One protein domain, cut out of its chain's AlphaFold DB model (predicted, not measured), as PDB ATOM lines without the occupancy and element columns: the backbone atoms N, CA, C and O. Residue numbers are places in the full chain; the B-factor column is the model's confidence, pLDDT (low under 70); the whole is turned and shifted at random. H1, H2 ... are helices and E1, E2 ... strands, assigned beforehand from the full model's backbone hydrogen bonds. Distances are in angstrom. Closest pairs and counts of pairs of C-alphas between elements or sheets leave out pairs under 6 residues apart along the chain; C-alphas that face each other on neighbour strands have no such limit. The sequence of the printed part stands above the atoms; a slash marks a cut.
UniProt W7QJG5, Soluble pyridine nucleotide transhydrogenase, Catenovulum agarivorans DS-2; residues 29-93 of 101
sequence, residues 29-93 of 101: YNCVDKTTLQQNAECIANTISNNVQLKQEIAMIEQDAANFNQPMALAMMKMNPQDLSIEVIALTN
ATOM      1  N   TYR A  29       9.221  22.188 -22.831       80.56
ATOM      2  CA  TYR A  29       9.518  23.305 -23.737       80.56
ATOM      3  C   TYR A  29      10.445  22.908 -24.892       80.56
ATOM      4  O   TYR A  29      10.546  23.639 -25.875       80.56
ATOM      5  N   ASN A  30      11.082  21.735 -24.824       84.75
ATOM      6  CA  ASN A  30      11.835  21.184 -25.949       84.75
ATOM      7  C   ASN A  30      10.931  20.738 -27.111       84.75
ATOM      8  O   ASN A  30      11.419  20.595 -28.227       84.75
ATOM      9  N   CYS A  31       9.632  20.542 -26.870       85.25
ATOM     10  CA  CYS A  31       8.656  20.200 -27.906       85.25
ATOM     11  C   CYS A  31       8.043  21.428 -28.599       85.25
ATOM     12  O   CYS A  31       7.123  21.278 -29.406       85.25
ATOM     13  N   VAL A  32       8.519  22.634 -28.272       88.75
ATOM     14  CA  VAL A  32       8.068  23.884 -28.882       88.75
ATOM     15  C   VAL A  32       9.106  24.348 -29.892       88.75
ATOM     16  O   VAL A  32      10.280  24.536 -29.560       88.75
ATOM     17  N   ASP A  33       8.669  24.563 -31.128       84.81
ATOM     18  CA  ASP A  33       9.504  25.185 -32.142       84.81
ATOM     19  C   ASP A  33       9.790  26.641 -31.745       84.81
ATOM     20  O   ASP A  33       8.882  27.452 -31.578       84.81
ATOM     21  N   LYS A  34      11.065  26.995 -31.579       84.19
ATOM     22  CA  LYS A  34      11.466  28.315 -31.064       84.19
ATOM     23  C   LYS A  34      11.245  29.459 -32.055       84.19
ATOM     24  O   LYS A  34      11.305  30.616 -31.654       84.19
ATOM     25  N   THR A  35      11.041  29.149 -33.334       82.06
ATOM     26  CA  THR A  35      10.877  30.139 -34.406       82.06
ATOM     27  C   THR A  35       9.412  30.399 -34.725       82.06
ATOM     28  O   THR A  35       9.026  31.541 -34.954       82.06
ATOM     29  N   THR A  36       8.589  29.355 -34.693       85.69
ATOM     30  CA  THR A  36       7.162  29.425 -35.029       85.69
ATOM     31  C   THR A  36       6.258  29.355 -33.802       85.69
ATOM     32  O   THR A  36       5.054  29.571 -33.923       85.69
ATOM     33  N   LEU A  37       6.821  29.049 -32.626       81.44
ATOM     34  CA  LEU A  37       6.110  28.809 -31.364       81.44
ATOM     35  C   LEU A  37       5.069  27.682 -31.453       81.44
ATOM     36  O   LEU A  37       4.205  27.553 -30.584       81.44
ATOM     37  N   GLN A  38       5.150  26.847 -32.493       79.44
ATOM     38  CA  GLN A  38       4.253  25.717 -32.670       79.44
ATOM     39  C   GLN A  38       4.622  24.590 -31.711       79.44
ATOM     40  O   GLN A  38       5.791  24.238 -31.537       79.44
ATOM     41  N   GLN A  39       3.599  24.017 -31.086       85.31
ATOM     42  CA  GLN A  39       3.742  22.904 -30.159       85.31
ATOM     43  C   GLN A  39       3.597  21.586 -30.917       85.31
ATOM     44  O   GLN A  39       2.599  21.369 -31.606       85.31
ATOM     45  N   ASN A  40       4.563  20.683 -30.766       86.25
ATOM     46  CA  ASN A  40       4.447  19.332 -31.299       86.25
ATOM     47  C   ASN A  40       3.712  18.434 -30.290       86.25
ATOM     48  O   ASN A  40       4.291  17.990 -29.295       86.25
ATOM     49  N   ALA A  41       2.437  18.155 -30.567       79.62
ATOM     50  CA  ALA A  41       1.577  17.349 -29.702       79.62
ATOM     51  C   ALA A  41       2.092  15.912 -29.496       79.62
ATOM     52  O   ALA A  41       1.973  15.376 -28.397       79.62
ATOM     53  N   GLU A  42       2.707  15.304 -30.513       84.56
ATOM     54  CA  GLU A  42       3.261  13.948 -30.424       84.56
ATOM     55  C   GLU A  42       4.492  13.909 -29.507       84.56
ATOM     56  O   GLU A  42       4.590  13.054 -28.626       84.56
ATOM     57  N   CYS A  43       5.389  14.891 -29.634       85.06
ATOM     58  CA  CYS A  43       6.544  15.053 -28.748       85.06
ATOM     59  C   CYS A  43       6.115  15.256 -27.291       85.06
ATOM     60  O   CYS A  43       6.664  14.616 -26.390       85.06
ATOM     61  N   ILE A  44       5.121  16.119 -27.053       83.12
ATOM     62  CA  ILE A  44       4.593  16.386 -25.710       83.12
ATOM     63  C   ILE A  44       3.974  15.111 -25.129       83.12
ATOM     64  O   ILE A  44       4.339  14.709 -24.024       83.12
ATOM     65  N   ALA A  45       3.108  14.430 -25.885       81.56
ATOM     66  CA  ALA A  45       2.474  13.188 -25.450       81.56
ATOM     67  C   ALA A  45       3.506  12.101 -25.121       81.56
ATOM     68  O   ALA A  45       3.388  11.422 -24.102       81.56
ATOM     69  N   ASN A  46       4.556  11.968 -25.933       84.12
ATOM     70  CA  ASN A  46       5.613  10.989 -25.700       84.12
ATOM     71  C   ASN A  46       6.480  11.359 -24.480       84.12
ATOM     72  O   ASN A  46       6.857  10.494 -23.690       84.12
ATOM     73  N   THR A  47       6.745  12.650 -24.281       83.06
ATOM     74  CA  THR A  47       7.480  13.172 -23.117       83.06
ATOM     75  C   THR A  47       6.715  12.918 -21.817       83.06
ATOM     76  O   THR A  47       7.301  12.464 -20.837       83.06
ATOM     77  N   ILE A  48       5.396  13.132 -21.826       78.25
ATOM     78  CA  ILE A  48       4.505  12.795 -20.710       78.25
ATOM     79  C   ILE A  48       4.451  11.283 -20.505       78.25
ATOM     80  O   ILE A  48       4.610  10.801 -19.387       78.25
ATOM     81  N   SER A  49       4.268  10.504 -21.572       79.69
ATOM     82  CA  SER A  49       4.124   9.050 -21.459       79.69
ATOM     83  C   SER A  49       5.359   8.382 -20.842       79.69
ATOM     84  O   SER A  49       5.235   7.467 -20.023       79.69
ATOM     85  N   ASN A  50       6.550   8.872 -21.178       80.94
ATOM     86  CA  ASN A  50       7.807   8.276 -20.733       80.94
ATOM     87  C   ASN A  50       8.354   8.877 -19.429       80.94
ATOM     88  O   ASN A  50       9.404   8.436 -18.964       80.94
ATOM     89  N   ASN A  51       7.667   9.849 -18.818       78.38
ATOM     90  CA  ASN A  51       8.089  10.445 -17.556       78.38
ATOM     91  C   ASN A  51       7.046  10.238 -16.445       78.38
ATOM     92  O   ASN A  51       5.953  10.800 -16.458       78.38
ATOM     93  N   VAL A  52       7.409   9.417 -15.457       79.19
ATOM     94  CA  VAL A  52       6.522   9.031 -14.349       79.19
ATOM     95  C   VAL A  52       6.194  10.211 -13.427       79.19
ATOM     96  O   VAL A  52       5.054  10.319 -12.983       79.19
ATOM     97  N   GLN A  53       7.148  11.114 -13.182       78.00
ATOM     98  CA  GLN A  53       6.928  12.310 -12.356       78.00
ATOM     99  C   GLN A  53       5.915  13.252 -13.015       78.00
ATOM    100  O   GLN A  53       4.954  13.671 -12.380       78.00
ATOM    101  N   LEU A  54       6.058  13.503 -14.317       73.12
ATOM    102  CA  LEU A  54       5.173  14.388 -15.067       73.12
ATOM    103  C   LEU A  54       3.745  13.832 -15.143       73.12
ATOM    104  O   LEU A  54       2.782  14.585 -15.038       73.12
ATOM    105  N   LYS A  55       3.588  12.506 -15.250       76.25
ATOM    106  CA  LYS A  55       2.275  11.849 -15.124       76.25
ATOM    107  C   LYS A  55       1.625  12.097 -13.767       76.25
ATOM    108  O   LYS A  55       0.426  12.348 -13.712       76.25
ATOM    109  N   GLN A  56       2.399  12.003 -12.686       77.75
ATOM    110  CA  GLN A  56       1.895  12.256 -11.335       77.75
ATOM    111  C   GLN A  56       1.505  13.724 -11.149       77.75
ATOM    112  O   GLN A  56       0.440  13.995 -10.605       77.75
ATOM    113  N   GLU A  57       2.306  14.666 -11.650       73.44
ATOM    114  CA  GLU A  57       1.976  16.096 -11.620       73.44
ATOM    115  C   GLU A  57       0.697  16.414 -12.402       73.44
ATOM    116  O   GLU A  57      -0.169  17.116 -11.885       73.44
ATOM    117  N   ILE A  58       0.529  15.851 -13.602       73.38
ATOM    118  CA  ILE A  58      -0.699  16.021 -14.395       73.38
ATOM    119  C   ILE A  58      -1.910  15.454 -13.653       73.38
ATOM    120  O   ILE A  58      -2.928  16.132 -13.566       73.38
ATOM    121  N   ALA A  59      -1.793  14.267 -13.056       76.88
ATOM    122  CA  ALA A  59      -2.880  13.678 -12.277       76.88
ATOM    123  C   ALA A  59      -3.266  14.541 -11.060       76.88
ATOM    124  O   ALA A  59      -4.448  14.659 -10.748       76.88
ATOM    125  N   MET A  60      -2.295  15.183 -10.396       74.19
ATOM    126  CA  MET A  60      -2.573  16.128  -9.305       74.19
ATOM    127  C   MET A  60      -3.287  17.386  -9.810       74.19
ATOM    128  O   MET A  60      -4.253  17.815  -9.190       74.19
ATOM    129  N   ILE A  61      -2.871  17.941 -10.952       71.75
ATOM    130  CA  ILE A  61      -3.544  19.091 -11.577       71.75
ATOM    131  C   ILE A  61      -4.979  18.728 -11.977       71.75
ATOM    132  O   ILE A  61      -5.896  19.510 -11.741       71.75
ATOM    133  N   GLU A  62      -5.194  17.550 -12.566       72.38
ATOM    134  CA  GLU A  62      -6.526  17.059 -12.937       72.38
ATOM    135  C   GLU A  62      -7.414  16.848 -11.709       72.38
ATOM    136  O   GLU A  62      -8.591  17.207 -11.727       72.38
ATOM    137  N   GLN A  63      -6.853  16.314 -10.623       71.50
ATOM    138  CA  GLN A  63      -7.557  16.150  -9.357       71.50
ATOM    139  C   GLN A  63      -7.906  17.505  -8.725       71.50
ATOM    140  O   GLN A  63      -9.038  17.692  -8.277       71.50
ATOM    141  N   ASP A  64      -6.982  18.464  -8.721       69.88
ATOM    142  CA  ASP A  64      -7.233  19.822  -8.235       69.88
ATOM    143  C   ASP A  64      -8.286  20.532  -9.088       69.88
ATOM    144  O   ASP A  64      -9.192  21.152  -8.538       69.88
ATOM    145  N   ALA A  65      -8.235  20.378 -10.415       64.62
ATOM    146  CA  ALA A  65      -9.234  20.907 -11.339       64.62
ATOM    147  C   ALA A  65     -10.615  20.264 -11.132       64.62
ATOM    148  O   ALA A  65     -11.624  20.965 -11.146       64.62
ATOM    149  N   ALA A  66     -10.676  18.952 -10.886       65.81
ATOM    150  CA  ALA A  66     -11.921  18.247 -10.580       65.81
ATOM    151  C   ALA A  66     -12.521  18.676  -9.230       65.81
ATOM    152  O   ALA A  66     -13.741  18.732  -9.080       65.81
ATOM    153  N   ASN A  67     -11.670  19.018  -8.261       66.75
ATOM    154  CA  ASN A  67     -12.076  19.559  -6.965       66.75
ATOM    155  C   ASN A  67     -12.327  21.078  -7.003       66.75
ATOM    156  O   ASN A  67     -12.817  21.654  -6.024       66.75
ATOM    157  N   PHE A  68     -12.017  21.740  -8.122       64.38
ATOM    158  CA  PHE A  68     -12.180  23.176  -8.300       64.38
ATOM    159  C   PHE A  68     -13.653  23.523  -8.545       64.38
ATOM    160  O   PHE A  68     -14.121  23.678  -9.668       64.38
ATOM    161  N   ASN A  69     -14.406  23.664  -7.456       57.69
ATOM    162  CA  ASN A  69     -15.851  23.910  -7.480       57.69
ATOM    163  C   ASN A  69     -16.222  25.405  -7.631       57.69
ATOM    164  O   ASN A  69     -17.268  25.848  -7.155       57.69
ATOM    165  N   GLN A  70     -15.343  26.215  -8.234       60.66
ATOM    166  CA  GLN A  70     -15.562  27.649  -8.456       60.66
ATOM    167  C   GLN A  70     -15.884  27.939  -9.931       60.66
ATOM    168  O   GLN A  70     -15.443  27.199 -10.812       60.66
ATOM    169  N   PRO A  71     -16.625  29.023 -10.240       59.25
ATOM    170  CA  PRO A  71     -16.879  29.420 -11.619       59.25
ATOM    171  C   PRO A  71     -15.552  29.688 -12.334       59.25
ATOM    172  O   PRO A  71     -14.855  30.652 -12.019       59.25
ATOM    173  N   MET A  72     -15.193  28.836 -13.295       58.50
ATOM    174  CA  MET A  72     -13.998  29.045 -14.105       58.50
ATOM    175  C   MET A  72     -14.167  30.318 -14.940       58.50
ATOM    176  O   MET A  72     -15.097  30.430 -15.747       58.50
ATOM    177  N   ALA A  73     -13.263  31.272 -14.726       62.34
ATOM    178  CA  ALA A  73     -13.052  32.405 -15.610       62.34
ATOM    179  C   ALA A  73     -11.786  32.130 -16.433       62.34
ATOM    180  O   ALA A  73     -10.682  32.091 -15.894       62.34
ATOM    181  N   LEU A  74     -11.948  31.900 -17.733       54.88
ATOM    182  CA  LEU A  74     -10.853  31.731 -18.683       54.88
ATOM    183  C   LEU A  74     -10.499  33.100 -19.262       54.88
ATOM    184  O   LEU A  74     -11.305  33.702 -19.967       54.88
ATOM    185  N   ALA A  75      -9.298  33.596 -18.974       66.25
ATOM    186  CA  ALA A  75      -8.765  34.780 -19.637       66.25
ATOM    187  C   ALA A  75      -8.019  34.358 -20.913       66.25
ATOM    188  O   ALA A  75      -6.995  33.680 -20.844       66.25
ATOM    189  N   MET A  76      -8.525  34.759 -22.077       65.06
ATOM    190  CA  MET A  76      -7.849  34.591 -23.361       65.06
ATOM    191  C   MET A  76      -7.137  35.886 -23.735       65.06
ATOM    192  O   MET A  76      -7.756  36.947 -23.766       65.06
ATOM    193  N   MET A  77      -5.846  35.792 -24.045       72.00
ATOM    194  CA  MET A  77      -5.074  36.899 -24.604       72.00
ATOM    195  C   MET A  77      -4.859  36.645 -26.092       72.00
ATOM    196  O   MET A  77      -4.298  35.617 -26.472       72.00
ATOM    197  N   LYS A  78      -5.294  37.580 -26.933       79.12
ATOM    198  CA  LYS A  78      -5.067  37.550 -28.376       79.12
ATOM    199  C   LYS A  78      -4.175  38.722 -28.757       79.12
ATOM    200  O   LYS A  78      -4.500  39.868 -28.482       79.12
ATOM    201  N   MET A  79      -3.058  38.424 -29.407       74.69
ATOM    202  CA  MET A  79      -2.167  39.434 -29.968       74.69
ATOM    203  C   MET A  79      -2.563  39.694 -31.421       74.69
ATOM    204  O   MET A  79      -2.630  38.753 -32.214       74.69
ATOM    205  N   ASN A  80      -2.822  40.949 -31.777       82.81
ATOM    206  CA  ASN A  80      -2.980  41.349 -33.166       82.81
ATOM    207  C   ASN A  80      -1.591  41.641 -33.762       82.81
ATOM    208  O   ASN A  80      -0.918  42.573 -33.323       82.81
ATOM    209  N   PRO A  81      -1.128  40.874 -34.760       76.88
ATOM    210  CA  PRO A  81       0.219  41.039 -35.297       76.88
ATOM    211  C   PRO A  81       0.398  42.306 -36.146       76.88
ATOM    212  O   PRO A  81       1.532  42.663 -36.443       76.88
ATOM    213  N   GLN A  82      -0.683  42.977 -36.565       83.31
ATOM    214  CA  GLN A  82      -0.587  44.158 -37.435       83.31
ATOM    215  C   GLN A  82      -0.307  45.454 -36.670       83.31
ATOM    216  O   GLN A  82       0.383  46.330 -37.182       83.31
ATOM    217  N   ASP A  83      -0.836  45.572 -35.453       91.62
ATOM    218  CA  ASP A  83      -0.727  46.771 -34.613       91.62
ATOM    219  C   ASP A  83      -0.149  46.480 -33.217       91.62
ATOM    220  O   ASP A  83      -0.022  47.391 -32.401       91.62
ATOM    221  N   LEU A  84       0.222  45.221 -32.954       87.00
ATOM    222  CA  LEU A  84       0.751  44.723 -31.680       87.00
ATOM    223  C   LEU A  84      -0.193  44.942 -30.487       87.00
ATOM    224  O   LEU A  84       0.243  44.905 -29.334       87.00
ATOM    225  N   SER A  85      -1.488  45.145 -30.739       78.62
ATOM    226  CA  SER A  85      -2.482  45.244 -29.676       78.62
ATOM    227  C   SER A  85      -2.719  43.883 -29.015       78.62
ATOM    228  O   SER A  85      -2.661  42.829 -29.655       78.62
ATOM    229  N   ILE A  86      -2.969  43.907 -27.704       73.31
ATOM    230  CA  ILE A  86      -3.315  42.725 -26.915       73.31
ATOM    231  C   ILE A  86      -4.770  42.875 -26.482       73.31
ATOM    232  O   ILE A  86      -5.114  43.766 -25.708       73.31
ATOM    233  N   GLU A  87      -5.620  41.988 -26.978       78.69
ATOM    234  CA  GLU A  87      -7.013  41.869 -26.576       78.69
ATOM    235  C   GLU A  87      -7.113  40.829 -25.454       78.69
ATOM    236  O   GLU A  87      -6.684  39.684 -25.622       78.69
ATOM    237  N   VAL A  88      -7.658  41.225 -24.301       76.25
ATOM    238  CA  VAL A  88      -7.868  40.335 -23.149       76.25
ATOM    239  C   VAL A  88      -9.363  40.086 -22.989       76.25
ATOM    240  O   VAL A  88     -10.120  41.004 -22.681       76.25
ATOM    241  N   ILE A  89      -9.787  38.841 -23.186       78.69
ATOM    242  CA  ILE A  89     -11.190  38.422 -23.130       78.69
ATOM    243  C   ILE A  89     -11.374  37.515 -21.917       78.69
ATOM    244  O   ILE A  89     -10.755  36.458 -21.832       78.69
ATOM    245  N   ALA A  90     -12.241  37.910 -20.985       71.75
ATOM    246  CA  ALA A  90     -12.638  37.067 -19.864       71.75
ATOM    247  C   ALA A  90     -13.899  36.276 -20.230       71.75
ATOM    248  O   ALA A  90     -14.983  36.837 -20.385       71.75
ATOM    249  N   LEU A  91     -13.761  34.962 -20.358       63.94
ATOM    250  CA  LEU A  91     -14.860  34.035 -20.584       63.94
ATOM    251  C   LEU A  91     -15.256  33.424 -19.245       63.94
ATOM    252  O   LEU A  91     -14.416  32.867 -18.546       63.94
ATOM    253  N   THR A  92     -16.531  33.500 -18.880       61.28
ATOM    254  CA  THR A  92     -17.054  32.793 -17.703       61.28
ATOM    255  C   THR A  92     -17.996  31.697 -18.166       61.28
ATOM    256  O   THR A  92     -18.678  31.862 -19.175       61.28
ATOM    257  N   ASN A  93     -18.083  30.598 -17.420       55.88
ATOM    258  CA  ASN A  93     -18.988  29.485 -17.733       55.88
ATOM    259  C   ASN A  93     -20.480  29.804 -17.467       55.88
ATOM    260  O   ASN A  93     -21.288  28.902 -17.250       55.88
TER     261      ASN A  93
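AT A GLANCE: This is residues 29 to 93 of the 101 residues of the protein "Soluble pyridine nucleotide transhydrogenase" of Catenovulum agarivorans DS-2 (UniProt W7QJG5). The printed part is a flat, open horseshoe with an empty middle: helix H2 makes one arm, the two-stranded hairpin E1 and E2 makes the other, and a link at the bend joins them. H1 turns off at a corner from the beginning of H2, and the loop of residues 29 to 40 comes before it. The 65 printed residues run H1, H2, E1, E2, a mixed class of helices and strands, with one antiparallel sheet in the order E1 - E2. The whole is only just extended, close to loose, with a radius of gyration of the C-alphas of 16.2 A and spans of 43 by 37 by 13 A.

IN THESE COORDINATES: Residues 29 to 40 hold no named element. H1, residues 41 to 49, begins at C-alpha 41 (1.577, 17.349, -29.702) and is 12.0 A long. H2, residues 52 to 67, measures 22.6 A and ends at C-alpha 67 (-12.076, 19.559, -6.965). E1, residues 73 to 79, and E2, residues 86 to 92, are each 19.3 A long; E2 ends at C-alpha 92 (-17.054, 32.793, -17.703).

HOW THE PARTS SIT: H1 and H2 only just touch, only at the corner by their link, with 3 pairs of C-alphas within 8 A. H2 touches H1 with residues 54 to 55 alone; the closest C-alphas, of Ile 48 and Leu 54, are 5.9 A apart. Their lines are about perpendicular, at 80 degrees. The hairpin E1 and E2 is antiparallel at 160 degrees; N 74 and O 91, and N 89 and O 76, are each 2.8 A apart, within hydrogen-bond range. H1 is apart from E1 and E2, and H2 is apart from E2. In H1 and H2 every O i to N i+4 pair is within hydrogen-bond range.

THE WHOLE: The two farthest C-alphas, of Val 52 and Asp 83, are 43.4 A apart. The printed part has no cut. The links H1 to H2 and H2 to E1 are tight, and E1 to E2 is short. Residues 80 to 85 stand free. Confidence is low, with pLDDT under 70, at residues 64 to 76 and 91 to 93.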